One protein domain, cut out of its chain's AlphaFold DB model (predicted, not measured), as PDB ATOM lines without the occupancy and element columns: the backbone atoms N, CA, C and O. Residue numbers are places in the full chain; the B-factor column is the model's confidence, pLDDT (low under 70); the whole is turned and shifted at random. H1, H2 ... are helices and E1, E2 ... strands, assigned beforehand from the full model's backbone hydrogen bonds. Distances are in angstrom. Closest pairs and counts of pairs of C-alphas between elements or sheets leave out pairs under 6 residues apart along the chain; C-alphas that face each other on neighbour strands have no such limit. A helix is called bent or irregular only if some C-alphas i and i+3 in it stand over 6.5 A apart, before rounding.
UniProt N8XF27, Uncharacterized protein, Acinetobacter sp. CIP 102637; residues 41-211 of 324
ATOM      1  N   GLU A  41     341.821 175.600 386.468       90.69
ATOM      2  CA  GLU A  41     340.863 175.809 385.384       90.69
ATOM      3  C   GLU A  41     341.164 177.123 384.645       90.69
ATOM      4  O   GLU A  41     341.957 177.944 385.115       90.69
ATOM      5  N   THR A  42     340.574 177.301 383.462       91.12
ATOM      6  CA  THR A  42     340.879 178.426 382.567       91.12
ATOM      7  C   THR A  42     339.680 179.352 382.408       91.12
ATOM      8  O   THR A  42     338.628 178.934 381.926       91.12
ATOM      9  N   LEU A  43     339.864 180.629 382.743       95.31
ATOM     10  CA  LEU A  43     338.958 181.702 382.345       95.31
ATOM     11  C   LEU A  43     339.508 182.356 381.082       95.31
ATOM     12  O   LEU A  43     340.630 182.855 381.080       95.31
ATOM     13  N   LYS A  44     338.696 182.380 380.029       96.06
ATOM     14  CA  LYS A  44     338.980 183.114 378.795       96.06
ATOM     15  C   LYS A  44     337.965 184.233 378.635       96.06
ATOM     16  O   LYS A  44     336.890 184.168 379.224       96.06
ATOM     17  N   GLY A  45     338.268 185.259 377.860       97.94
ATOM     18  CA  GLY A  45     337.341 186.376 377.794       97.94
ATOM     19  C   GLY A  45     337.749 187.517 376.899       97.94
ATOM     20  O   GLY A  45     338.843 187.512 376.342       97.94
ATOM     21  N   THR A  46     336.865 188.510 376.833       98.75
ATOM     22  CA  THR A  46     337.089 189.771 376.123       98.75
ATOM     23  C   THR A  46     337.000 190.935 377.099       98.75
ATOM     24  O   THR A  46     336.005 191.102 377.806       98.75
ATOM     25  N   ALA A  47     338.039 191.762 377.133       98.88
ATOM     26  CA  ALA A  47     338.065 193.029 377.841       98.88
ATOM     27  C   ALA A  47     338.011 194.188 376.837       98.88
ATOM     28  O   ALA A  47     338.886 194.314 375.975       98.88
ATOM     29  N   ALA A  48     336.989 195.037 376.944       98.62
ATOM     30  CA  ALA A  48     336.752 196.121 375.992       98.62
ATOM     31  C   ALA A  48     335.945 197.273 376.600       98.62
ATOM     32  O   ALA A  48     335.211 197.090 377.570       98.62
ATOM     33  N   THR A  49     336.058 198.449 375.985       97.19
ATOM     34  CA  THR A  49     335.263 199.649 376.309       97.19
ATOM     35  C   THR A  49     334.634 200.283 375.057       97.19
ATOM     36  O   THR A  49     334.582 201.506 374.973       97.19
ATOM     37  N   GLY A  50     334.248 199.476 374.059       95.62
ATOM     38  CA  GLY A  50     333.966 199.922 372.673       95.62
ATOM     39  C   GLY A  50     335.175 199.787 371.726       95.62
ATOM     40  O   GLY A  50     335.144 200.038 370.531       95.62
ATOM     41  N   ALA A  51     336.310 199.389 372.288       97.81
ATOM     42  CA  ALA A  51     337.510 199.003 371.565       97.81
ATOM     43  C   ALA A  51     338.268 197.981 372.418       97.81
ATOM     44  O   ALA A  51     338.046 197.932 373.640       97.81
ATOM     45  N   PRO A  52     339.194 197.198 371.832       98.69
ATOM     46  CA  PRO A  52     340.025 196.280 372.596       98.69
ATOM     47  C   PRO A  52     340.699 196.989 373.773       98.69
ATOM     48  O   PRO A  52     341.440 197.960 373.582       98.69
ATOM     49  N   PHE A  53     340.532 196.479 374.998       98.50
ATOM     50  CA  PHE A  53     341.237 197.001 376.175       98.50
ATOM     51  C   PHE A  53     342.683 196.479 376.239       98.50
ATOM     52  O   PHE A  53     343.209 196.097 377.282       98.50
ATOM     53  N   LYS A  54     343.334 196.465 375.072       98.44
ATOM     54  CA  LYS A  54     344.678 195.965 374.796       98.44
ATOM     55  C   LYS A  54     345.685 196.451 375.831       98.44
ATOM     56  O   LYS A  54     345.775 197.655 376.091       98.44
ATOM     57  N   GLY A  55     346.513 195.540 376.332       98.38
ATOM     58  CA  GLY A  55     347.585 195.845 377.278       98.38
ATOM     59  C   GLY A  55     347.110 196.099 378.709       98.38
ATOM     60  O   GLY A  55     347.932 196.451 379.548       98.38
ATOM     61  N   ALA A  56     345.813 195.950 379.000       98.75
ATOM     62  CA  ALA A  56     345.330 195.969 380.374       98.75
ATOM     63  C   ALA A  56     345.817 194.732 381.142       98.75
ATOM     64  O   ALA A  56     345.859 193.626 380.599       98.75
ATOM     65  N   GLU A  57     346.148 194.922 382.416       98.81
ATOM     66  CA  GLU A  57     346.395 193.828 383.351       98.81
ATOM     67  C   GLU A  57     345.052 193.237 383.780       98.81
ATOM     68  O   GLU A  57     344.214 193.949 384.341       98.81
ATOM     69  N   ILE A  58     344.865 191.941 383.544       98.88
ATOM     70  CA  ILE A  58     343.766 191.163 384.111       98.88
ATOM     71  C   ILE A  58     344.265 190.499 385.388       98.88
ATOM     72  O   ILE A  58     345.283 189.815 385.355       98.88
ATOM     73  N   ILE A  59     343.521 190.640 386.484       98.81
ATOM     74  CA  ILE A  59     343.677 189.821 387.689       98.81
ATOM     75  C   ILE A  59     342.357 189.113 387.961       98.81
ATOM     76  O   ILE A  59     341.322 189.760 388.126       98.81
ATOM     77  N   VAL A  60     342.407 187.788 388.033       98.75
ATOM     78  CA  VAL A  60     341.286 186.942 388.450       98.75
ATOM     79  C   VAL A  60     341.548 186.495 389.879       98.75
ATOM     80  O   VAL A  60     342.628 185.978 390.156       98.75
ATOM     81  N   THR A  61     340.565 186.655 390.764       98.62
ATOM     82  CA  THR A  61     340.625 186.203 392.159       98.62
ATOM     83  C   THR A  61     339.457 185.267 392.449       98.62
ATOM     84  O   THR A  61     338.297 185.602 392.210       98.62
ATOM     85  N   ASN A  62     339.757 184.076 392.959       94.12
ATOM     86  CA  ASN A  62     338.764 183.066 393.322       94.12
ATOM     87  C   ASN A  62     338.207 183.317 394.743       94.12
ATOM     88  O   ASN A  62     338.760 184.126 395.493       94.12
ATOM     89  N   LYS A  63     337.127 182.639 395.154       92.94
ATOM     90  CA  LYS A  63     336.493 182.873 396.474       92.94
ATOM     91  C   LYS A  63     337.421 182.612 397.667       92.94
ATOM     92  O   LYS A  63     337.195 183.136 398.749       92.94
ATOM     93  N   ASN A  64     338.459 181.798 397.467       90.62
ATOM     94  CA  ASN A  64     339.450 181.456 398.485       90.62
ATOM     95  C   ASN A  64     340.587 182.496 398.559       90.62
ATOM     96  O   ASN A  64     341.540 182.300 399.310       90.62
ATOM     97  N   GLY A  65     340.520 183.577 397.770       94.56
ATOM     98  CA  GLY A  65     341.528 184.637 397.717       94.56
ATOM     99  C   GLY A  65     342.748 184.317 396.845       94.56
ATOM    100  O   GLY A  65     343.686 185.112 396.790       94.56
ATOM    101  N   LYS A  66     342.772 183.175 396.143       96.75
ATOM    102  CA  LYS A  66     343.857 182.865 395.200       96.75
ATOM    103  C   LYS A  66     343.690 183.706 393.948       96.75
ATOM    104  O   LYS A  66     342.577 183.821 393.441       96.75
ATOM    105  N   SER A  67     344.794 184.258 393.455       98.00
ATOM    106  CA  SER A  67     344.786 185.138 392.288       98.00
ATOM    107  C   SER A  67     345.789 184.704 391.229       98.00
ATOM    108  O   SER A  67     346.843 184.163 391.558       98.00
ATOM    109  N   GLN A  68     345.463 184.978 389.970       98.50
ATOM    110  CA  GLN A  68     346.366 184.858 388.828       98.50
ATOM    111  C   GLN A  68     346.180 186.065 387.908       98.50
ATOM    112  O   GLN A  68     345.073 186.606 387.825       98.50
ATOM    113  N   SER A  69     347.243 186.468 387.211       98.25
ATOM    114  CA  SER A  69     347.192 187.560 386.243       98.25
ATOM    115  C   SER A  69     347.538 187.144 384.814       98.25
ATOM    116  O   SER A  69     348.175 186.122 384.565       98.25
ATOM    117  N   THR A  70     347.084 187.958 383.863       98.69
ATOM    118  CA  THR A  70     347.490 187.925 382.452       98.69
ATOM    119  C   THR A  70     347.385 189.333 381.862       98.69
ATOM    120  O   THR A  70     347.047 190.293 382.557       98.69
ATOM    121  N   THR A  71     347.661 189.479 380.571       98.62
ATOM    122  CA  THR A  71     347.494 190.739 379.840       98.62
ATOM    123  C   THR A  71     346.525 190.560 378.681       98.62
ATOM    124  O   THR A  71     346.517 189.524 378.021       98.62
ATOM    125  N   VAL A  72     345.715 191.585 378.421       98.81
ATOM    126  CA  VAL A  72     344.805 191.622 377.272       98.81
ATOM    127  C   VAL A  72     345.594 191.792 375.972       98.81
ATOM    128  O   VAL A  72     346.418 192.706 375.860       98.81
ATOM    129  N   ASN A  73     345.332 190.942 374.981       98.62
ATOM    130  CA  ASN A  73     346.009 190.972 373.685       98.62
ATOM    131  C   ASN A  73     345.496 192.111 372.766       98.62
ATOM    132  O   ASN A  73     344.655 192.927 373.145       98.62
ATOM    133  N   GLU A  74     346.017 192.175 371.537       98.19
ATOM    134  CA  GLU A  74     345.637 193.163 370.509       98.19
ATOM    135  C   GLU A  74     344.143 193.139 370.144       98.19
ATOM    136  O   GLU A  74     343.575 194.178 369.820       98.19
ATOM    137  N   ASN A  75     343.509 191.969 370.228       97.94
ATOM    138  CA  ASN A  75     342.105 191.752 369.876       97.94
ATOM    139  C   ASN A  75     341.149 191.994 371.055       97.94
ATOM    140  O   ASN A  75     339.938 191.883 370.891       97.94
ATOM    141  N   GLY A  76     341.674 192.309 372.243       98.56
ATOM    142  CA  GLY A  76     340.869 192.475 373.452       98.56
ATOM    143  C   GLY A  76     340.663 191.171 374.218       98.56
ATOM    144  O   GLY A  76     339.955 191.170 375.218       98.56
ATOM    145  N   GLU A  77     341.283 190.072 373.795       98.75
ATOM    146  CA  GLU A  77     341.095 188.756 374.398       98.75
ATOM    147  C   GLU A  77     342.113 188.508 375.520       98.75
ATOM    148  O   GLU A  77     343.234 189.029 375.505       98.75
ATOM    149  N   PHE A  78     341.743 187.667 376.483       98.75
ATOM    150  CA  PHE A  78     342.632 187.183 377.534       98.75
ATOM    151  C   PHE A  78     342.346 185.719 377.888       98.75
ATOM    152  O   PHE A  78     341.241 185.219 377.677       98.75
ATOM    153  N   ASP A  79     343.346 185.052 378.465       97.94
ATOM    154  CA  ASP A  79     343.265 183.693 379.011       97.94
ATOM    155  C   ASP A  79     344.054 183.643 380.330       97.94
ATOM    156  O   ASP A  79     345.205 184.096 380.397       97.94
ATOM    157  N   VAL A  80     343.414 183.149 381.391       97.81
ATOM    158  CA  VAL A  80     343.977 183.008 382.737       97.81
ATOM    159  C   VAL A  80     343.749 181.595 383.250       97.81
ATOM    160  O   VAL A  80     342.614 181.177 383.474       97.81
ATOM    161  N   LYS A  81     344.843 180.898 383.556       96.81
ATOM    162  CA  LYS A  81     344.825 179.613 384.262       96.81
ATOM    163  C   LYS A  81     344.950 179.819 385.773       96.81
ATOM    164  O   LYS A  81     346.019 180.187 386.262       96.81
ATOM    165  N   ILE A  82     343.882 179.562 386.520       93.81
ATOM    166  CA  ILE A  82     343.778 179.820 387.964       93.81
ATOM    167  C   ILE A  82     343.443 178.544 388.740       93.81
ATOM    168  O   ILE A  82     342.886 177.599 388.193       93.81
ATOM    169  N   GLU A  83     343.785 178.505 390.028       91.88
ATOM    170  CA  GLU A  83     343.334 177.453 390.943       91.88
ATOM    171  C   GLU A  83     341.797 177.391 391.020       91.88
ATOM    172  O   GLU A  83     341.125 178.428 391.129       91.88
ATOM    173  N   ILE A  84     341.256 176.169 391.002       85.25
ATOM    174  CA  ILE A  84     339.814 175.919 391.118       85.25
ATOM    175  C   ILE A  84     339.276 176.551 392.405       85.25
ATOM    176  O   ILE A  84     339.823 176.355 393.491       85.25
ATOM    177  N   GLY A  85     338.196 177.326 392.300       81.69
ATOM    178  CA  GLY A  85     337.668 178.040 393.464       81.69
ATOM    179  C   GLY A  85     336.577 179.056 393.169       81.69
ATOM    180  O   GLY A  85     336.592 180.142 393.744       81.69
ATOM    181  N   SER A  86     335.640 178.726 392.286       82.69
ATOM    182  CA  SER A  86     334.541 179.623 391.937       82.69
ATOM    183  C   SER A  86     333.678 180.039 393.152       82.69
ATOM    184  O   SER A  86     333.574 179.276 394.130       82.69
ATOM    185  N   PRO A  87     333.027 181.222 393.115       93.31
ATOM    186  CA  PRO A  87     333.037 182.197 392.018       93.31
ATOM    187  C   PRO A  87     334.320 183.034 391.934       93.31
ATOM    188  O   PRO A  87     335.145 183.055 392.851       93.31
ATOM    189  N   TYR A  88     334.455 183.750 390.821       95.50
ATOM    190  CA  TYR A  88     335.584 184.612 390.503       95.50
ATOM    191  C   TYR A  88     335.156 186.068 390.406       95.50
ATOM    192  O   TYR A  88     334.126 186.375 389.804       95.50
ATOM    193  N   ILE A  89     335.997 186.959 390.922       98.69
ATOM    194  CA  ILE A  89     335.974 188.375 390.567       98.69
ATOM    195  C   ILE A  89     337.172 188.677 389.669       98.69
ATOM    196  O   ILE A  89     338.274 188.164 389.878       98.69
ATOM    197  N   ILE A  90     336.948 189.491 388.646       98.88
ATOM    198  CA  ILE A  90     337.947 189.846 387.645       98.88
ATOM    199  C   ILE A  90     338.134 191.358 387.677       98.88
ATOM    200  O   ILE A  90     337.151 192.097 387.677       98.88
ATOM    201  N   ARG A  91     339.385 191.819 387.680       98.88
ATOM    202  CA  ARG A  91     339.763 193.224 387.498       98.88
ATOM    203  C   ARG A  91     340.569 193.361 386.216       98.88
ATOM    204  O   ARG A  91     341.563 192.660 386.069       98.88
ATOM    205  N   ALA A  92     340.194 194.292 385.346       98.88
ATOM    206  CA  ALA A  92     341.041 194.771 384.258       98.88
ATOM    207  C   ALA A  92     341.503 196.196 384.564       98.88
ATOM    208  O   ALA A  92     340.668 197.053 384.849       98.88
ATOM    209  N   LYS A  93     342.806 196.478 384.492       98.62
ATOM    210  CA  LYS A  93     343.336 197.828 384.731       98.62
ATOM    211  C   LYS A  93     344.296 198.271 383.632       98.62
ATOM    212  O   LYS A  93     345.213 197.537 383.273       98.62
ATOM    213  N   LYS A  94     344.120 199.503 383.146       97.94
ATOM    214  CA  LYS A  94     345.042 200.178 382.222       97.94
ATOM    215  C   LYS A  94     345.031 201.681 382.484       97.94
ATOM    216  O   LYS A  94     344.007 202.336 382.297       97.94
ATOM    217  N   GLY A  95     346.177 202.227 382.891       96.06
ATOM    218  CA  GLY A  95     346.254 203.615 383.353       96.06
ATOM    219  C   GLY A  95     345.274 203.852 384.507       96.06
ATOM    220  O   GLY A  95     345.259 203.079 385.470       96.06
ATOM    221  N   ASP A  96     344.429 204.871 384.362       93.62
ATOM    222  CA  ASP A  96     343.421 205.249 385.360       93.62
ATOM    223  C   ASP A  96     342.091 204.496 385.206       93.62
ATOM    224  O   ASP A  96     341.240 204.539 386.092       93.62
ATOM    225  N   VAL A  97     341.903 203.764 384.103       96.38
ATOM    226  CA  VAL A  97     340.675 203.001 383.865       96.38
ATOM    227  C   VAL A  97     340.788 201.640 384.542       96.38
ATOM    228  O   VAL A  97     341.706 200.861 384.266       96.38
ATOM    229  N   THR A  98     339.825 201.350 385.415       98.31
ATOM    230  CA  THR A  98     339.670 200.048 386.068       98.31
ATOM    231  C   THR A  98     338.260 199.531 385.824       98.31
ATOM    232  O   THR A  98     337.288 200.239 386.066       98.31
ATOM    233  N   LEU A  99     338.164 198.298 385.339       98.81
ATOM    234  CA  LEU A  99     336.914 197.603 385.053       98.81
ATOM    235  C   LEU A  99     336.850 196.333 385.895       98.81
ATOM    236  O   LEU A  99     337.878 195.714 386.181       98.81
ATOM    237  N   PHE A 100     335.638 195.932 386.249       98.88
ATOM    238  CA  PHE A 100     335.379 194.751 387.055       98.88
ATOM    239  C   PHE A 100     334.371 193.827 386.375       98.88
ATOM    240  O   PHE A 100     333.508 194.254 385.604       98.88
ATOM    241  N   SER A 101     334.487 192.537 386.666       98.81
ATOM    242  CA  SER A 101     333.540 191.521 386.223       98.81
ATOM    243  C   SER A 101     333.466 190.352 387.199       98.81
ATOM    244  O   SER A 101     334.229 190.274 388.164       98.81
ATOM    245  N   TYR A 102     332.527 189.449 386.948       98.19
ATOM    246  CA  TYR A 102     332.230 188.280 387.756       98.19
ATOM    247  C   TYR A 102     332.076 187.055 386.862       98.19
ATOM    248  O   TYR A 102     331.487 187.142 385.785       98.19
ATOM    249  N   ALA A 103     332.546 185.905 387.340       90.94
ATOM    250  CA  ALA A 103     332.264 184.617 386.722       90.94
ATOM    251  C   ALA A 103     331.858 183.583 387.780       90.94
ATOM    252  O   ALA A 103     332.575 183.340 388.752       90.94
ATOM    253  N   ALA A 104     330.711 182.936 387.571       85.44
ATOM    254  CA  ALA A 104     330.181 181.903 388.466       85.44
ATOM    255  C   ALA A 104     331.015 180.610 388.457       85.44
ATOM    256  O   ALA A 104     330.987 179.825 389.402       85.44
ATOM    257  N   SER A 105     331.727 180.381 387.354       82.62
ATOM    258  CA  SER A 105     332.579 179.225 387.064       82.62
ATOM    259  C   SER A 105     333.601 179.620 385.995       82.62
ATOM    260  O   SER A 105     333.503 180.718 385.437       82.62
ATOM    261  N   ALA A 106     334.589 178.767 385.718       81.19
ATOM    262  CA  ALA A 106     335.446 178.984 384.560       81.19
ATOM    263  C   ALA A 106     334.667 178.913 383.243       81.19
ATOM    264  O   ALA A 106     333.615 178.285 383.141       81.19
ATOM    265  N   GLY A 107     335.212 179.558 382.217       82.94
ATOM    266  CA  GLY A 107     334.561 179.701 380.926       82.94
ATOM    267  C   GLY A 107     334.842 181.061 380.317       82.94
ATOM    268  O   GLY A 107     335.841 181.706 380.649       82.94
ATOM    269  N   TYR A 108     333.969 181.463 379.398       90.56
ATOM    270  CA  TYR A 108     334.051 182.763 378.758       90.56
ATOM    271  C   TYR A 108     333.461 183.858 379.661       90.56
ATOM    272  O   TYR A 108     332.346 183.711 380.164       90.56
ATOM    273  N   VAL A 109     334.195 184.956 379.852       97.06
ATOM    274  CA  VAL A 109     333.750 186.112 380.640       97.06
ATOM    275  C   VAL A 109     334.142 187.435 379.980       97.06
ATOM    276  O   VAL A 109     335.250 187.612 379.485       97.06
ATOM    277  N   ASN A 110     333.238 188.404 379.996       98.75
ATOM    278  CA  ASN A 110     333.494 189.758 379.528       98.75
ATOM    279  C   ASN A 110     333.985 190.646 380.667       98.75
ATOM    280  O   ASN A 110     333.504 190.522 381.790       98.75
ATOM    281  N   VAL A 111     334.875 191.595 380.381       98.88
ATOM    282  CA  VAL A 111     335.267 192.656 381.319       98.88
ATOM    283  C   VAL A 111     335.097 194.013 380.642       98.88
ATOM    284  O   VAL A 111     335.896 194.404 379.795       98.88
ATOM    285  N   ASN A 112     334.030 194.727 380.986       98.88
ATOM    286  CA  ASN A 112     333.684 196.009 380.373       98.88
ATOM    287  C   ASN A 112     332.966 196.934 381.376       98.88
ATOM    288  O   ASN A 112     332.773 196.604 382.553       98.88
ATOM    289  N   GLN A 113     332.575 198.126 380.930       98.69
ATOM    290  CA  GLN A 113     331.856 199.090 381.765       98.69
ATOM    291  C   GLN A 113     330.474 198.581 382.211       98.69
ATOM    292  O   GLN A 113     330.022 198.920 383.301       98.69
ATOM    293  N   LEU A 114     329.820 197.713 381.431       98.81
ATOM    294  CA  LEU A 114     328.510 197.155 381.776       98.81
ATOM    295  C   LEU A 114     328.611 196.084 382.869       98.81
ATOM    296  O   LEU A 114     327.797 196.075 383.792       98.81
ATOM    297  N   THR A 115     329.626 195.214 382.818       98.88
ATOM    298  CA  THR A 115     329.878 194.232 383.890       98.88
ATOM    299  C   THR A 115     330.272 194.920 385.194       98.88
ATOM    300  O   THR A 115     329.845 194.500 386.270       98.88
ATOM    301  N   THR A 116     331.013 196.030 385.096       98.88
ATOM    302  CA  THR A 116     331.354 196.879 386.247       98.88
ATOM    303  C   THR A 116     330.095 197.480 386.866       98.88
ATOM    304  O   THR A 116     329.913 197.407 388.079       98.88
ATOM    305  N   GLN A 117     329.186 197.999 386.036       98.75
ATOM    306  CA  GLN A 117     327.918 198.570 386.482       98.75
ATOM    307  C   GLN A 117     326.998 197.554 387.162       98.75
ATOM    308  O   GLN A 117     326.370 197.872 388.172       98.75
ATOM    309  N   ALA A 118     326.922 196.329 386.642       98.62
ATOM    310  CA  ALA A 118     326.163 195.272 387.301       98.62
ATOM    311  C   ALA A 118     326.764 194.921 388.671       98.62
ATOM    312  O   ALA A 118     326.032 194.826 389.653       98.62
ATOM    313  N   LEU A 119     328.092 194.798 388.774       98.56
ATOM    314  CA  LEU A 119     328.744 194.581 390.068       98.56
ATOM    315  C   LEU A 119     328.541 195.743 391.041       98.56
ATOM    316  O   LEU A 119     328.347 195.500 392.228       98.56
ATOM    317  N   PHE A 120     328.541 196.979 390.549       98.56
ATOM    318  CA  PHE A 120     328.234 198.160 391.348       98.56
ATOM    319  C   PHE A 120     326.828 198.082 391.961       98.56
ATOM    320  O   PHE A 120     326.682 198.299 393.162       98.56
ATOM    321  N   ASP A 121     325.807 197.691 391.186       97.19
ATOM    322  CA  ASP A 121     324.445 197.482 391.704       97.19
ATOM    323  C   ASP A 121     324.394 196.356 392.751       97.19
ATOM    324  O   ASP A 121     323.862 196.542 393.846       97.19
ATOM    325  N   VAL A 122     325.023 195.205 392.473       93.94
ATOM    326  CA  VAL A 122     325.067 194.079 393.428       93.94
ATOM    327  C   VAL A 122     325.786 194.449 394.727       93.94
ATOM    328  O   VAL A 122     325.398 193.981 395.800       93.94
ATOM    329  N   ASN A 123     326.804 195.305 394.643       93.69
ATOM    330  CA  ASN A 123     327.559 195.818 395.782       93.69
ATOM    331  C   ASN A 123     326.820 196.936 396.545       93.69
ATOM    332  O   ASN A 123     327.427 197.643 397.344       93.69
ATOM    333  N   GLY A 124     325.525 197.144 396.286       91.19
ATOM    334  CA  GLY A 124     324.743 198.181 396.955       91.19
ATOM    335  C   GLY A 124     325.190 199.592 396.586       91.19
ATOM    336  O   GLY A 124     325.133 200.483 397.426       91.19
ATOM    337  N   GLN A 125     325.651 199.784 395.345       93.88
ATOM    338  CA  GLN A 125     326.110 201.070 394.809       93.88
ATOM    339  C   GLN A 125     327.328 201.637 395.554       93.88
ATOM    340  O   GLN A 125     327.514 202.849 395.685       93.88
ATOM    341  N   MET A 126     328.177 200.728 396.028       92.31
ATOM    342  CA  MET A 126     329.439 201.021 396.691       92.31
ATOM    343  C   MET A 126     330.623 200.718 395.778       92.31
ATOM    344  O   MET A 126     330.514 199.956 394.815       92.31
ATOM    345  N   ASP A 127     331.779 201.278 396.127       94.44
ATOM    346  CA  ASP A 127     333.022 201.120 395.374       94.44
ATOM    347  C   ASP A 127     333.361 199.636 395.129       94.44
ATOM    348  O   ASP A 127     333.648 198.871 396.055       94.44
ATOM    349  N   VAL A 128     333.333 199.228 393.857       97.25
ATOM    350  CA  VAL A 128     333.624 197.850 393.435       97.25
ATOM    351  C   VAL A 128     335.099 197.508 393.656       97.25
ATOM    352  O   VAL A 128     335.423 196.344 393.893       97.25
ATOM    353  N   ALA A 129     336.000 198.497 393.680       96.69
ATOM    354  CA  ALA A 129     337.393 198.262 394.043       96.69
ATOM    355  C   ALA A 129     337.510 197.756 395.487       96.69
ATOM    356  O   ALA A 129     338.284 196.836 395.750       96.69
ATOM    357  N   LYS A 130     336.679 198.268 396.407       95.75
ATOM    358  CA  LYS A 130     336.614 197.774 397.791       95.75
ATOM    359  C   LYS A 130     336.033 196.368 397.885       95.75
ATOM    360  O   LYS A 130     336.531 195.569 398.673       95.75
ATOM    361  N   LEU A 131     335.038 196.038 397.055       96.00
ATOM    362  CA  LEU A 131     334.545 194.662 396.937       96.00
ATOM    363  C   LEU A 131     335.652 193.710 396.460       96.00
ATOM    364  O   LEU A 131     335.807 192.627 397.021       96.00
ATOM    365  N   TRP A 132     336.432 194.115 395.455       98.00
ATOM    366  CA  TRP A 132     337.546 193.327 394.927       98.00
ATOM    367  C   TRP A 132     338.663 193.124 395.957       98.00
ATOM    368  O   TRP A 132     339.088 191.990 396.172       98.00
ATOM    369  N   GLU A 133     339.075 194.182 396.662       97.12
ATOM    370  CA  GLU A 133     340.062 194.102 397.751       97.12
ATOM    371  C   GLU A 133     339.608 193.157 398.878       97.12
ATOM    372  O   GLU A 133     340.420 192.432 399.451       97.12
ATOM    373  N   ALA A 134     338.305 193.130 399.180       96.31
ATOM    374  CA  ALA A 134     337.716 192.319 400.246       96.31
ATOM    375  C   ALA A 134     337.124 190.978 399.768       96.31
ATOM    376  O   ALA A 134     336.432 190.311 400.549       96.31
ATOM    377  N   TRP A 135     337.380 190.564 398.519       97.12
ATOM    378  CA  TRP A 135     336.618 189.512 397.833       97.12
ATOM    379  C   TRP A 135     336.476 188.218 398.631       97.12
ATOM    380  O   TRP A 135     335.368 187.716 398.779       97.12
ATOM    381  N   GLN A 136     337.563 187.710 399.218       94.75
ATOM    382  CA  GLN A 136     337.545 186.460 399.989       94.75
ATOM    383  C   GLN A 136     336.497 186.467 401.120       94.75
ATOM    384  O   GLN A 136     335.871 185.449 401.399       94.75
ATOM    385  N   SER A 137     336.286 187.621 401.758       93.50
ATOM    386  CA  SER A 137     335.307 187.784 402.842       93.50
ATOM    387  C   SER A 137     333.894 188.107 402.345       93.50
ATOM    388  O   SER A 137     332.926 187.870 403.061       93.50
ATOM    389  N   GLN A 138     333.767 188.643 401.128       91.50
ATOM    390  CA  GLN A 138     332.505 189.141 400.571       91.50
ATOM    391  C   GLN A 138     331.870 188.198 399.542       91.50
ATOM    392  O   GLN A 138     330.667 188.293 399.300       91.50
ATOM    393  N   ALA A 139     332.629 187.265 398.956       85.81
ATOM    394  CA  ALA A 139     332.188 186.419 397.843       85.81
ATOM    395  C   ALA A 139     330.879 185.667 398.139       85.81
ATOM    396  O   ALA A 139     330.025 185.547 397.265       85.81
ATOM    397  N   ALA A 140     330.680 185.216 399.383       81.81
ATOM    398  CA  ALA A 140     329.458 184.524 399.803       81.81
ATOM    399  C   ALA A 140     328.189 185.399 399.709       81.81
ATOM    400  O   ALA A 140     327.089 184.877 399.534       81.81
ATOM    401  N   GLY A 141     328.326 186.726 399.805       80.12
ATOM    402  CA  GLY A 141     327.223 187.682 399.672       80.12
ATOM    403  C   GLY A 141     326.835 187.991 398.220       80.12
ATOM    404  O   GLY A 141     325.762 188.563 397.989       80.12
ATOM    405  N   ILE A 142     327.674 187.602 397.256       84.50
ATOM    406  CA  ILE A 142     327.537 187.879 395.823       84.50
ATOM    407  C   ILE A 142     327.086 186.594 395.121       84.50
ATOM    408  O   ILE A 142     327.884 185.786 394.647       84.50
ATOM    409  N   THR A 143     325.772 186.375 395.109       84.06
ATOM    410  CA  THR A 143     325.162 185.166 394.541       84.06
ATOM    411  C   THR A 143     324.871 185.326 393.051       84.06
ATOM    412  O   THR A 143     324.632 186.439 392.577       84.06
ATOM    413  N   GLN A 144     324.797 184.206 392.324       80.56
ATOM    414  CA  GLN A 144     324.429 184.205 390.904       80.56
ATOM    415  C   GLN A 144     323.098 184.925 390.650       80.56
ATOM    416  O   GLN A 144     323.007 185.734 389.739       80.56
ATOM    417  N   ALA A 145     322.095 184.723 391.510       79.62
ATOM    418  CA  ALA A 145     320.797 185.383 391.377       79.62
ATOM    419  C   ALA A 145     320.894 186.920 391.443       79.62
ATOM    420  O   ALA A 145     320.196 187.608 390.702       79.62
ATOM    421  N   LYS A 146     321.769 187.470 392.299       85.88
ATOM    422  CA  LYS A 146     322.001 188.923 392.355       85.88
ATOM    423  C   LYS A 146     322.703 189.423 391.094       85.88
ATOM    424  O   LYS A 146     322.341 190.476 390.580       85.88
ATOM    425  N   ILE A 147     323.686 188.667 390.605       90.94
ATOM    426  CA  ILE A 147     324.428 188.980 389.379       90.94
ATOM    427  C   ILE A 147     323.501 188.970 388.163       90.94
ATOM    428  O   ILE A 147     323.512 189.923 387.385       90.94
ATOM    429  N   ASP A 148     322.659 187.943 388.033       86.19
ATOM    430  CA  ASP A 148     321.678 187.843 386.956       86.19
ATOM    431  C   ASP A 148     320.698 189.010 387.015       86.19
ATOM    432  O   ASP A 148     320.472 189.671 386.006       86.19
ATOM    433  N   GLU A 149     320.153 189.318 388.193       87.31
ATOM    434  CA  GLU A 149     319.227 190.439 388.350       87.31
ATOM    435  C   GLU A 149     319.873 191.782 387.975       87.31
ATOM    436  O   GLU A 149     319.285 192.569 387.233       87.31
ATOM    437  N   ALA A 150     321.112 192.032 388.404       94.94
ATOM    438  CA  ALA A 150     321.837 193.247 388.039       94.94
ATOM    439  C   ALA A 150     322.144 193.319 386.536       94.94
ATOM    440  O   ALA A 150     321.962 194.369 385.913       94.94
ATOM    441  N   ALA A 151     322.531 192.203 385.913       95.69
ATOM    442  CA  ALA A 151     322.683 192.134 384.465       95.69
ATOM    443  C   ALA A 151     321.352 192.430 383.745       95.69
ATOM    444  O   ALA A 151     321.353 193.073 382.694       95.69
ATOM    445  N   LYS A 152     320.204 192.008 384.303       92.44
ATOM    446  CA  LYS A 152     318.889 192.216 383.677       92.44
ATOM    447  C   LYS A 152     318.524 193.683 383.727       92.44
ATOM    448  O   LYS A 152     318.047 194.222 382.736       92.44
ATOM    449  N   LYS A 153     318.818 194.355 384.839       96.25
ATOM    450  CA  LYS A 153     318.648 195.805 384.958       96.25
ATOM    451  C   LYS A 153     319.536 196.570 383.984       96.25
ATOM    452  O   LYS A 153     319.074 197.553 383.410       96.25
ATOM    453  N   VAL A 154     320.779 196.128 383.759       98.56
ATOM    454  CA  VAL A 154     321.649 196.709 382.719       98.56
ATOM    455  C   VAL A 154     321.005 196.565 381.344       98.56
ATOM    456  O   VAL A 154     320.839 197.562 380.642       98.56
ATOM    457  N   ALA A 155     320.589 195.352 380.978       96.25
ATOM    458  CA  ALA A 155     319.934 195.105 379.700       96.25
ATOM    459  C   ALA A 155     318.617 195.890 379.551       96.25
ATOM    460  O   ALA A 155     318.323 196.386 378.468       96.25
ATOM    461  N   ALA A 156     317.868 196.066 380.643       95.00
ATOM    462  CA  ALA A 156     316.627 196.830 380.670       95.00
ATOM    463  C   ALA A 156     316.830 198.337 380.501       95.00
ATOM    464  O   ALA A 156     316.098 198.957 379.731       95.00
ATOM    465  N   ASN A 157     317.833 198.925 381.159       97.94
ATOM    466  CA  ASN A 157     318.192 200.330 380.934       97.94
ATOM    467  C   ASN A 157     318.635 200.545 379.478       97.94
ATOM    468  O   ASN A 157     318.241 201.512 378.830       97.94
ATOM    469  N   LEU A 158     319.397 199.603 378.927       98.19
ATOM    470  CA  LEU A 158     319.967 199.706 377.584       98.19
ATOM    471  C   LEU A 158     319.126 199.007 376.503       98.19
ATOM    472  O   LEU A 158     319.646 198.661 375.442       98.19
ATOM    473  N   ASN A 159     317.831 198.781 376.752       95.56
ATOM    474  CA  ASN A 159     316.969 197.988 375.872       95.56
ATOM    475  C   ASN A 159     316.954 198.522 374.429       95.56
ATOM    476  O   ASN A 159     317.045 197.751 373.473       95.56
ATOM    477  N   GLU A 160     316.868 199.844 374.261       96.75
ATOM    478  CA  GLU A 160     316.881 200.489 372.944       96.75
ATOM    479  C   GLU A 160     318.224 200.291 372.224       96.75
ATOM    480  O   GLU A 160     318.257 200.024 371.027       96.75
ATOM    481  N   GLN A 161     319.329 200.381 372.955       97.88
ATOM    482  CA  GLN A 161     320.698 200.316 372.459       97.88
ATOM    483  C   GLN A 161     321.022 198.890 372.011       97.88
ATOM    484  O   GLN A 161     321.479 198.696 370.888       97.88
ATOM    485  N   PHE A 162     320.683 197.891 372.832       97.44
ATOM    486  CA  PHE A 162     320.763 196.480 372.451       97.44
ATOM    487  C   PHE A 162     319.907 196.179 371.215       97.44
ATOM    488  O   PHE A 162     320.401 195.570 370.267       97.44
ATOM    489  N   THR A 163     318.663 196.670 371.171       96.44
ATOM    490  CA  THR A 163     317.767 196.454 370.020       96.44
ATOM    491  C   THR A 163     318.328 197.084 368.740       96.44
ATOM    492  O   THR A 163     318.357 196.433 367.696       96.44
ATOM    493  N   LYS A 164     318.825 198.330 368.803       96.00
ATOM    494  CA  LYS A 164     319.466 199.017 367.665       96.00
ATOM    495  C   LYS A 164     320.723 198.303 367.181       96.00
ATOM    496  O   LYS A 164     321.007 198.319 365.987       96.00
ATOM    497  N   ALA A 165     321.446 197.655 368.088       96.00
ATOM    498  CA  ALA A 165     322.606 196.841 367.763       96.00
ATOM    499  C   ALA A 165     322.254 195.446 367.202       96.00
ATOM    500  O   ALA A 165     323.152 194.649 366.934       96.00
ATOM    501  N   GLY A 166     320.966 195.134 367.011       93.88
ATOM    502  CA  GLY A 166     320.505 193.852 366.476       93.88
ATOM    503  C   GLY A 166     320.500 192.714 367.499       93.88
ATOM    504  O   GLY A 166     320.491 191.546 367.115       93.88
ATOM    505  N   LEU A 167     320.517 193.038 368.794       92.44
ATOM    506  CA  LEU A 167     320.494 192.076 369.889       92.44
ATOM    507  C   LEU A 167     319.118 192.028 370.558       92.44
ATOM    508  O   LEU A 167     318.407 193.026 370.622       92.44
ATOM    509  N   ASP A 168     318.759 190.861 371.099       88.62
ATOM    510  CA  ASP A 168     317.587 190.702 371.964       88.62
ATOM    511  C   ASP A 168     317.998 190.996 373.421       88.62
ATOM    512  O   ASP A 168     318.593 190.123 374.066       88.62
ATOM    513  N   PRO A 169     317.707 192.194 373.971       87.25
ATOM    514  CA  PRO A 169     318.128 192.569 375.325       87.25
ATOM    515  C   PRO A 169     317.629 191.596 376.395       87.25
ATOM    516  O   PRO A 169     318.260 191.442 377.437       87.25
ATOM    517  N   LYS A 170     316.530 190.879 376.140       86.69
ATOM    518  CA  LYS A 170     315.963 189.924 377.097       86.69
ATOM    519  C   LYS A 170     316.757 188.627 377.209       86.69
ATOM    520  O   LYS A 170     316.478 187.855 378.122       86.69
ATOM    521  N   LYS A 171     317.714 188.387 376.304       81.62
ATOM    522  CA  LYS A 171     318.514 187.153 376.218       81.62
ATOM    523  C   LYS A 171     320.021 187.376 376.327       81.62
ATOM    524  O   LYS A 171     320.761 186.404 376.457       81.62
ATOM    525  N   VAL A 172     320.490 188.619 376.260       83.50
ATOM    526  CA  VAL A 172     321.922 188.936 376.330       83.50
ATOM    527  C   VAL A 172     322.376 189.024 377.780       83.50
ATOM    528  O   VAL A 172     322.037 189.973 378.482       83.50
ATOM    529  N   ASN A 173     323.209 188.078 378.207       88.81
ATOM    530  CA  ASN A 173     323.923 188.192 379.472       88.81
ATOM    531  C   ASN A 173     325.266 188.899 379.251       88.81
ATOM    532  O   ASN A 173     326.198 188.354 378.663       88.81
ATOM    533  N   ILE A 174     325.369 190.125 379.759       96.75
ATOM    534  CA  ILE A 174     326.544 190.989 379.594       96.75
ATOM    535  C   ILE A 174     327.849 190.369 380.121       96.75
ATOM    536  O   ILE A 174     328.923 190.768 379.669       96.75
ATOM    537  N   PHE A 175     327.775 189.406 381.048       96.69
ATOM    538  CA  PHE A 175     328.947 188.779 381.656       96.69
ATOM    539  C   PHE A 175     329.586 187.704 380.782       96.69
ATOM    540  O   PHE A 175     330.783 187.492 380.919       96.69
ATOM    541  N   ASN A 176     328.843 187.030 379.901       91.69
ATOM    542  CA  ASN A 176     329.361 185.885 379.139       91.69
ATOM    543  C   ASN A 176     328.960 185.869 377.655       91.69
ATOM    544  O   ASN A 176     329.321 184.935 376.945       91.69
ATOM    545  N   TYR A 177     328.239 186.884 377.169       92.44
ATOM    546  CA  TYR A 177     327.933 187.016 375.747       92.44
ATOM    547  C   TYR A 177     329.228 187.166 374.938       92.44
ATOM    548  O   TYR A 177     329.918 188.177 375.064       92.44
ATOM    549  N   GLU A 178     329.570 186.170 374.123       93.31
ATOM    550  CA  GLU A 178     330.766 186.222 373.281       93.31
ATOM    551  C   GLU A 178     330.637 187.313 372.210       93.31
ATOM    552  O   GLU A 178     329.646 187.378 371.482       93.31
ATOM    553  N   PHE A 179     331.643 188.184 372.108       96.44
ATOM    554  CA  PHE A 179     331.663 189.274 371.134       96.44
ATOM    555  C   PHE A 179     333.094 189.644 370.742       96.44
ATOM    556  O   PHE A 179     334.055 189.248 371.401       96.44
ATOM    557  N   LYS A 180     333.223 190.424 369.664       96.94
ATOM    558  CA  LYS A 180     334.484 191.037 369.237       96.94
ATOM    559  C   LYS A 180     334.399 192.554 369.402       96.94
ATOM    560  O   LYS A 180     333.343 193.095 369.082       96.94
ATOM    561  N   PRO A 181     335.471 193.237 369.835       97.56
ATOM    562  CA  PRO A 181     335.478 194.693 369.922       97.56
ATOM    563  C   PRO A 181     335.685 195.334 368.533       97.56
ATOM    564  O   PRO A 181     336.778 195.792 368.197       97.56
ATOM    565  N   ASP A 182     334.672 195.233 367.669       97.50
ATOM    566  CA  ASP A 182     334.703 195.640 366.259       97.50
ATOM    567  C   ASP A 182     333.661 196.714 365.885       97.50
ATOM    568  O   ASP A 182     333.415 196.953 364.696       97.50
ATOM    569  N   GLY A 183     333.044 197.352 366.882       97.06
ATOM    570  CA  GLY A 183     332.013 198.377 366.725       97.06
ATOM    571  C   GLY A 183     330.650 197.848 366.267       97.06
ATOM    572  O   GLY A 183     329.841 198.604 365.726       97.06
ATOM    573  N   LYS A 184     330.377 196.541 366.410       96.50
ATOM    574  CA  LYS A 184     329.103 195.909 366.019       96.50
ATOM    575  C   LYS A 184     328.482 195.120 367.165       96.50
ATOM    576  O   LYS A 184     329.149 194.743 368.124       96.50
ATOM    577  N   GLY A 185     327.181 194.836 367.049       97.25
ATOM    578  CA  GLY A 185     326.460 194.003 368.012       97.25
ATOM    579  C   GLY A 185     326.670 194.495 369.444       97.25
ATOM    580  O   GLY A 185     326.405 195.649 369.761       97.25
ATOM    581  N   PHE A 186     327.198 193.634 370.309       97.81
ATOM    582  CA  PHE A 186     327.441 193.996 371.704       97.81
ATOM    583  C   PHE A 186     328.424 195.165 371.854       97.81
ATOM    584  O   PHE A 186     328.202 196.040 372.687       97.81
ATOM    585  N   ASP A 187     329.467 195.230 371.023       98.50
ATOM    586  CA  ASP A 187     330.462 196.303 371.093       98.50
ATOM    587  C   ASP A 187     329.884 197.657 370.672       98.50
ATOM    588  O   ASP A 187     330.152 198.665 371.316       98.50
ATOM    589  N   ALA A 188     328.960 197.666 369.705       98.25
ATOM    590  CA  ALA A 188     328.219 198.875 369.347       98.25
ATOM    591  C   ALA A 188     327.397 199.435 370.523       98.25
ATOM    592  O   ALA A 188     327.102 200.625 370.551       98.25
ATOM    593  N   VAL A 189     327.006 198.602 371.497       98.56
ATOM    594  CA  VAL A 189     326.383 199.078 372.744       98.56
ATOM    595  C   VAL A 189     327.438 199.674 373.674       98.56
ATOM    596  O   VAL A 189     327.187 200.716 374.276       98.56
ATOM    597  N   LEU A 190     328.620 199.056 373.772       98.62
ATOM    598  CA  LEU A 190     329.733 199.585 374.566       98.62
ATOM    599  C   LEU A 190     330.183 200.963 374.061       98.62
ATOM    600  O   LEU A 190     330.381 201.858 374.879       98.62
ATOM    601  N   ASP A 191     330.238 201.172 372.745       98.38
ATOM    602  CA  ASP A 191     330.572 202.463 372.120       98.38
ATOM    603  C   ASP A 191     329.644 203.609 372.539       98.38
ATOM    604  O   ASP A 191     330.025 204.782 372.545       98.38
ATOM    605  N   GLN A 192     328.402 203.280 372.892       97.88
ATOM    606  CA  GLN A 192     327.390 204.258 373.268       97.88
ATOM    607  C   GLN A 192     327.428 204.578 374.763       97.88
ATOM    608  O   GLN A 192     326.835 205.574 375.169       97.88
ATOM    609  N   VAL A 193     328.070 203.755 375.596       98.19
ATOM    610  CA  VAL A 193     327.932 203.836 377.054       98.19
ATOM    611  C   VAL A 193     329.237 204.253 377.711       98.19
ATOM    612  O   VAL A 193     330.231 203.530 377.672       98.19
ATOM    613  N   LYS A 194     329.190 205.379 378.425       97.75
ATOM    614  CA  LYS A 194     330.244 205.812 379.345       97.75
ATOM    615  C   LYS A 194     329.672 205.934 380.752       97.75
ATOM    616  O   LYS A 194     328.602 206.510 380.941       97.75
ATOM    617  N   ILE A 195     330.395 205.387 381.721       97.94
ATOM    618  CA  ILE A 195     330.026 205.416 383.134       97.94
ATOM    619  C   ILE A 195     331.241 205.910 383.902       97.94
ATOM    620  O   ILE A 195     332.309 205.305 383.819       97.94
ATOM    621  N   ASP A 196     331.084 207.020 384.613       96.50
ATOM    622  CA  ASP A 196     332.144 207.597 385.431       96.50
ATOM    623  C   ASP A 196     331.748 207.479 386.906       96.50
ATOM    624  O   ASP A 196     330.669 207.921 387.306       96.50
ATOM    625  N   TYR A 197     332.628 206.876 387.706       94.94
ATOM    626  CA  TYR A 197     332.435 206.669 389.140       94.94
ATOM    627  C   TYR A 197     333.324 207.630 389.926       94.94
ATOM    628  O   TYR A 197     334.532 207.697 389.707       94.94
ATOM    629  N   SER A 198     332.733 208.337 390.882       94.19
ATOM    630  CA  SER A 198     333.440 209.154 391.864       94.19
ATOM    631  C   SER A 198     333.037 208.693 393.258       94.19
ATOM    632  O   SER A 198     331.977 209.052 393.775       94.19
ATOM    633  N   CYS A 199     333.859 207.821 393.836       90.31
ATOM    634  CA  CYS A 199     333.590 207.179 395.115       90.31
ATOM    635  C   CYS A 199     334.391 207.818 396.249       90.31
ATOM    636  O   CYS A 199     335.589 208.057 396.135       90.31
ATOM    637  N   ASN A 200     333.711 208.036 397.369       85.00
ATOM    638  CA  ASN A 200     334.276 208.419 398.654       85.00
ATOM    639  C   ASN A 200     333.984 207.320 399.684       85.00
ATOM    640  O   ASN A 200     333.297 206.332 399.413       85.00
ATOM    641  N   ILE A 201     334.467 207.506 400.911       78.31
ATOM    642  CA  ILE A 201     334.134 206.609 402.022       78.31
ATOM    643  C   ILE A 201     332.611 206.639 402.236       78.31
ATOM    644  O   ILE A 201     332.046 207.675 402.575       78.31
ATOM    645  N   GLY A 202     331.947 205.502 402.025       77.75
ATOM    646  CA  GLY A 202     330.517 205.341 402.302       77.75
ATOM    647  C   GLY A 202     329.556 205.798 401.197       77.75
ATOM    648  O   GLY A 202     328.355 205.626 401.372       77.75
ATOM    649  N   SER A 203     330.029 206.361 400.078       84.25
ATOM    650  CA  SER A 203     329.142 206.756 398.969       84.25
ATOM    651  C   SER A 203     329.863 206.848 397.626       84.25
ATOM    652  O   SER A 203     331.046 207.176 397.568       84.25
ATOM    653  N   CYS A 204     329.125 206.621 396.542       89.81
ATOM    654  CA  CYS A 204     329.596 206.822 395.178       89.81
ATOM    655  C   CYS A 204     328.631 207.722 394.413       89.81
ATOM    656  O   CYS A 204     327.419 207.523 394.446       89.81
ATOM    657  N   ASN A 205     329.178 208.702 393.704       92.62
ATOM    658  CA  ASN A 205     328.456 209.454 392.692       92.62
ATOM    659  C   ASN A 205     328.763 208.835 391.326       92.62
ATOM    660  O   ASN A 205     329.924 208.540 391.035       92.62
ATOM    661  N   VAL A 206     327.732 208.607 390.513       96.06
ATOM    662  CA  VAL A 206     327.885 207.963 389.206       96.06
ATOM    663  C   VAL A 206     327.174 208.786 388.154       96.06
ATOM    664  O   VAL A 206     325.989 209.092 388.298       96.06
ATOM    665  N   THR A 207     327.889 209.118 387.084       97.38
ATOM    666  CA  THR A 207     327.316 209.788 385.916       97.38
ATOM    667  C   THR A 207     327.278 208.837 384.734       97.38
ATOM    668  O   THR A 207     328.261 208.153 384.443       97.38
ATOM    669  N   TYR A 208     326.148 208.833 384.035       98.06
ATOM    670  CA  TYR A 208     325.899 207.964 382.895       98.06
ATOM    671  C   TYR A 208     325.734 208.790 381.634       98.06
ATOM    672  O   TYR A 208     324.895 209.691 381.574       98.06
ATOM    673  N   LYS A 209     326.474 208.415 380.597       98.12
ATOM    674  CA  LYS A 209     326.230 208.857 379.231       98.12
ATOM    675  C   LYS A 209     325.828 207.656 378.387       98.12
ATOM    676  O   LYS A 209     326.525 206.644 378.393       98.12
ATOM    677  N   VAL A 210     324.723 207.793 377.657       98.06
ATOM    678  CA  VAL A 210     324.231 206.775 376.720       98.06
ATOM    679  C   VAL A 210     323.891 207.443 375.390       98.06
ATOM    680  O   VAL A 210     322.955 208.240 375.303       98.06
ATOM    681  N   GLY A 211     324.673 207.134 374.357       95.12
ATOM    682  CA  GLY A 211     324.677 207.838 373.078       95.12
ATOM    683  C   GLY A 211     324.874 209.338 373.260       95.12
ATOM    684  O   GLY A 211     325.813 209.774 373.931       95.12
TER     685      GLY A 211
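This is residues 41 to 211 of the 324 residues of an uncharacterized protein of Acinetobacter sp. CIP 102637 (UniProt N8XF27). Two small, strongly twisted sheets, E3 E2 E5 E6 and E4 E1 E7, lie face to face as a sandwich, with helix H1 packed beside the edge strand E6. H4 packs on H1, H2 crosses the face of the larger sheet that is turned away from the smaller one, the hairpin E8 E9 packs on H1 with E8, and the small helices H5 and H6 lie toward one end. The printed part has 171 residues, with nine named strands and six named helices in the order E1 to E7, H1 to H6, E8, E9; the class is mixed. The four-stranded sheet is antiparallel and the three-stranded one mixed. The whole is compact, with a radius of gyration of the C-alphas of 14.7 A and spans of 41 by 36 by 31 A.

E1, residues 41 to 47, is the inner strand between E4, residues 77 to 83, antiparallel to it with N 43 and O 80 2.9 A apart, and E7, residues 107 to 111, parallel to it with N 109 and O 44 2.9 A apart. The larger sheet runs E3, residues 67 to 71, E2, residues 57 to 62, E5, residues 88 to 94, and E6, residues 97 to 103; N 60 and O 68, N 59 and O 91, and N 90 and O 101 are within hydrogen-bond range at 2.9, 2.8 and 2.9 A. In the sandwich, two sheets face to face, the facing parts are 9.1 A centre to centre. H1, residues 113 to 122, stands only just at the larger sheet's level, at a height of 3.8 A; its closest C-alphas to E6 are Thr 116 and Phe 100, 4.6 A. H2, residues 128 to 133, is over E5 at a height of 8.9 A, across the strands at 73 degrees on the local plane. H3, residues 135 to 141, is irregular, with C-alphas 137 and 140 7.4 A apart, and only grazes that sheet. H4, residues 144 to 157, touches H1 at a steep tilt of 56 degrees, opposite ways; the closest C-alphas, Ala 118 and Ala 150, are 4.8 A apart. H5, residues 159 to 164, touches H6, residues 185 to 190, closest at the C-alphas of Gln 161 and Val 189, 5.8 A. E8, residues 193 to 200, and E9, residues 203 to 210, form a hairpin with N 198 and O 205 2.8 A apart; the closest C-alphas of E8 and H1, Ile 195 and Gln 113, are 6.7 A apart. Every O i to N i+4 pair is within hydrogen-bond range in H1, H2, H4, H5 and H6; H3 has 1 of 3, and 2 of 4 O i to N i+3 pairs.

E1 begins at C-alpha 41 (340.863, 175.809, 385.384), and E9 ends at C-alpha 210 (324.231, 206.775, 376.720). E8 is 23.0 A long, E9 22.8 A, E6 20.4 A and H4 20.0 A.

The C-alphas farthest apart, Asn 64 and Lys 164, are 40.7 A apart. The printed part has no cut, the link H5 to H6 is long at 20 residues, and no printed residue is under 70 in pLDDT.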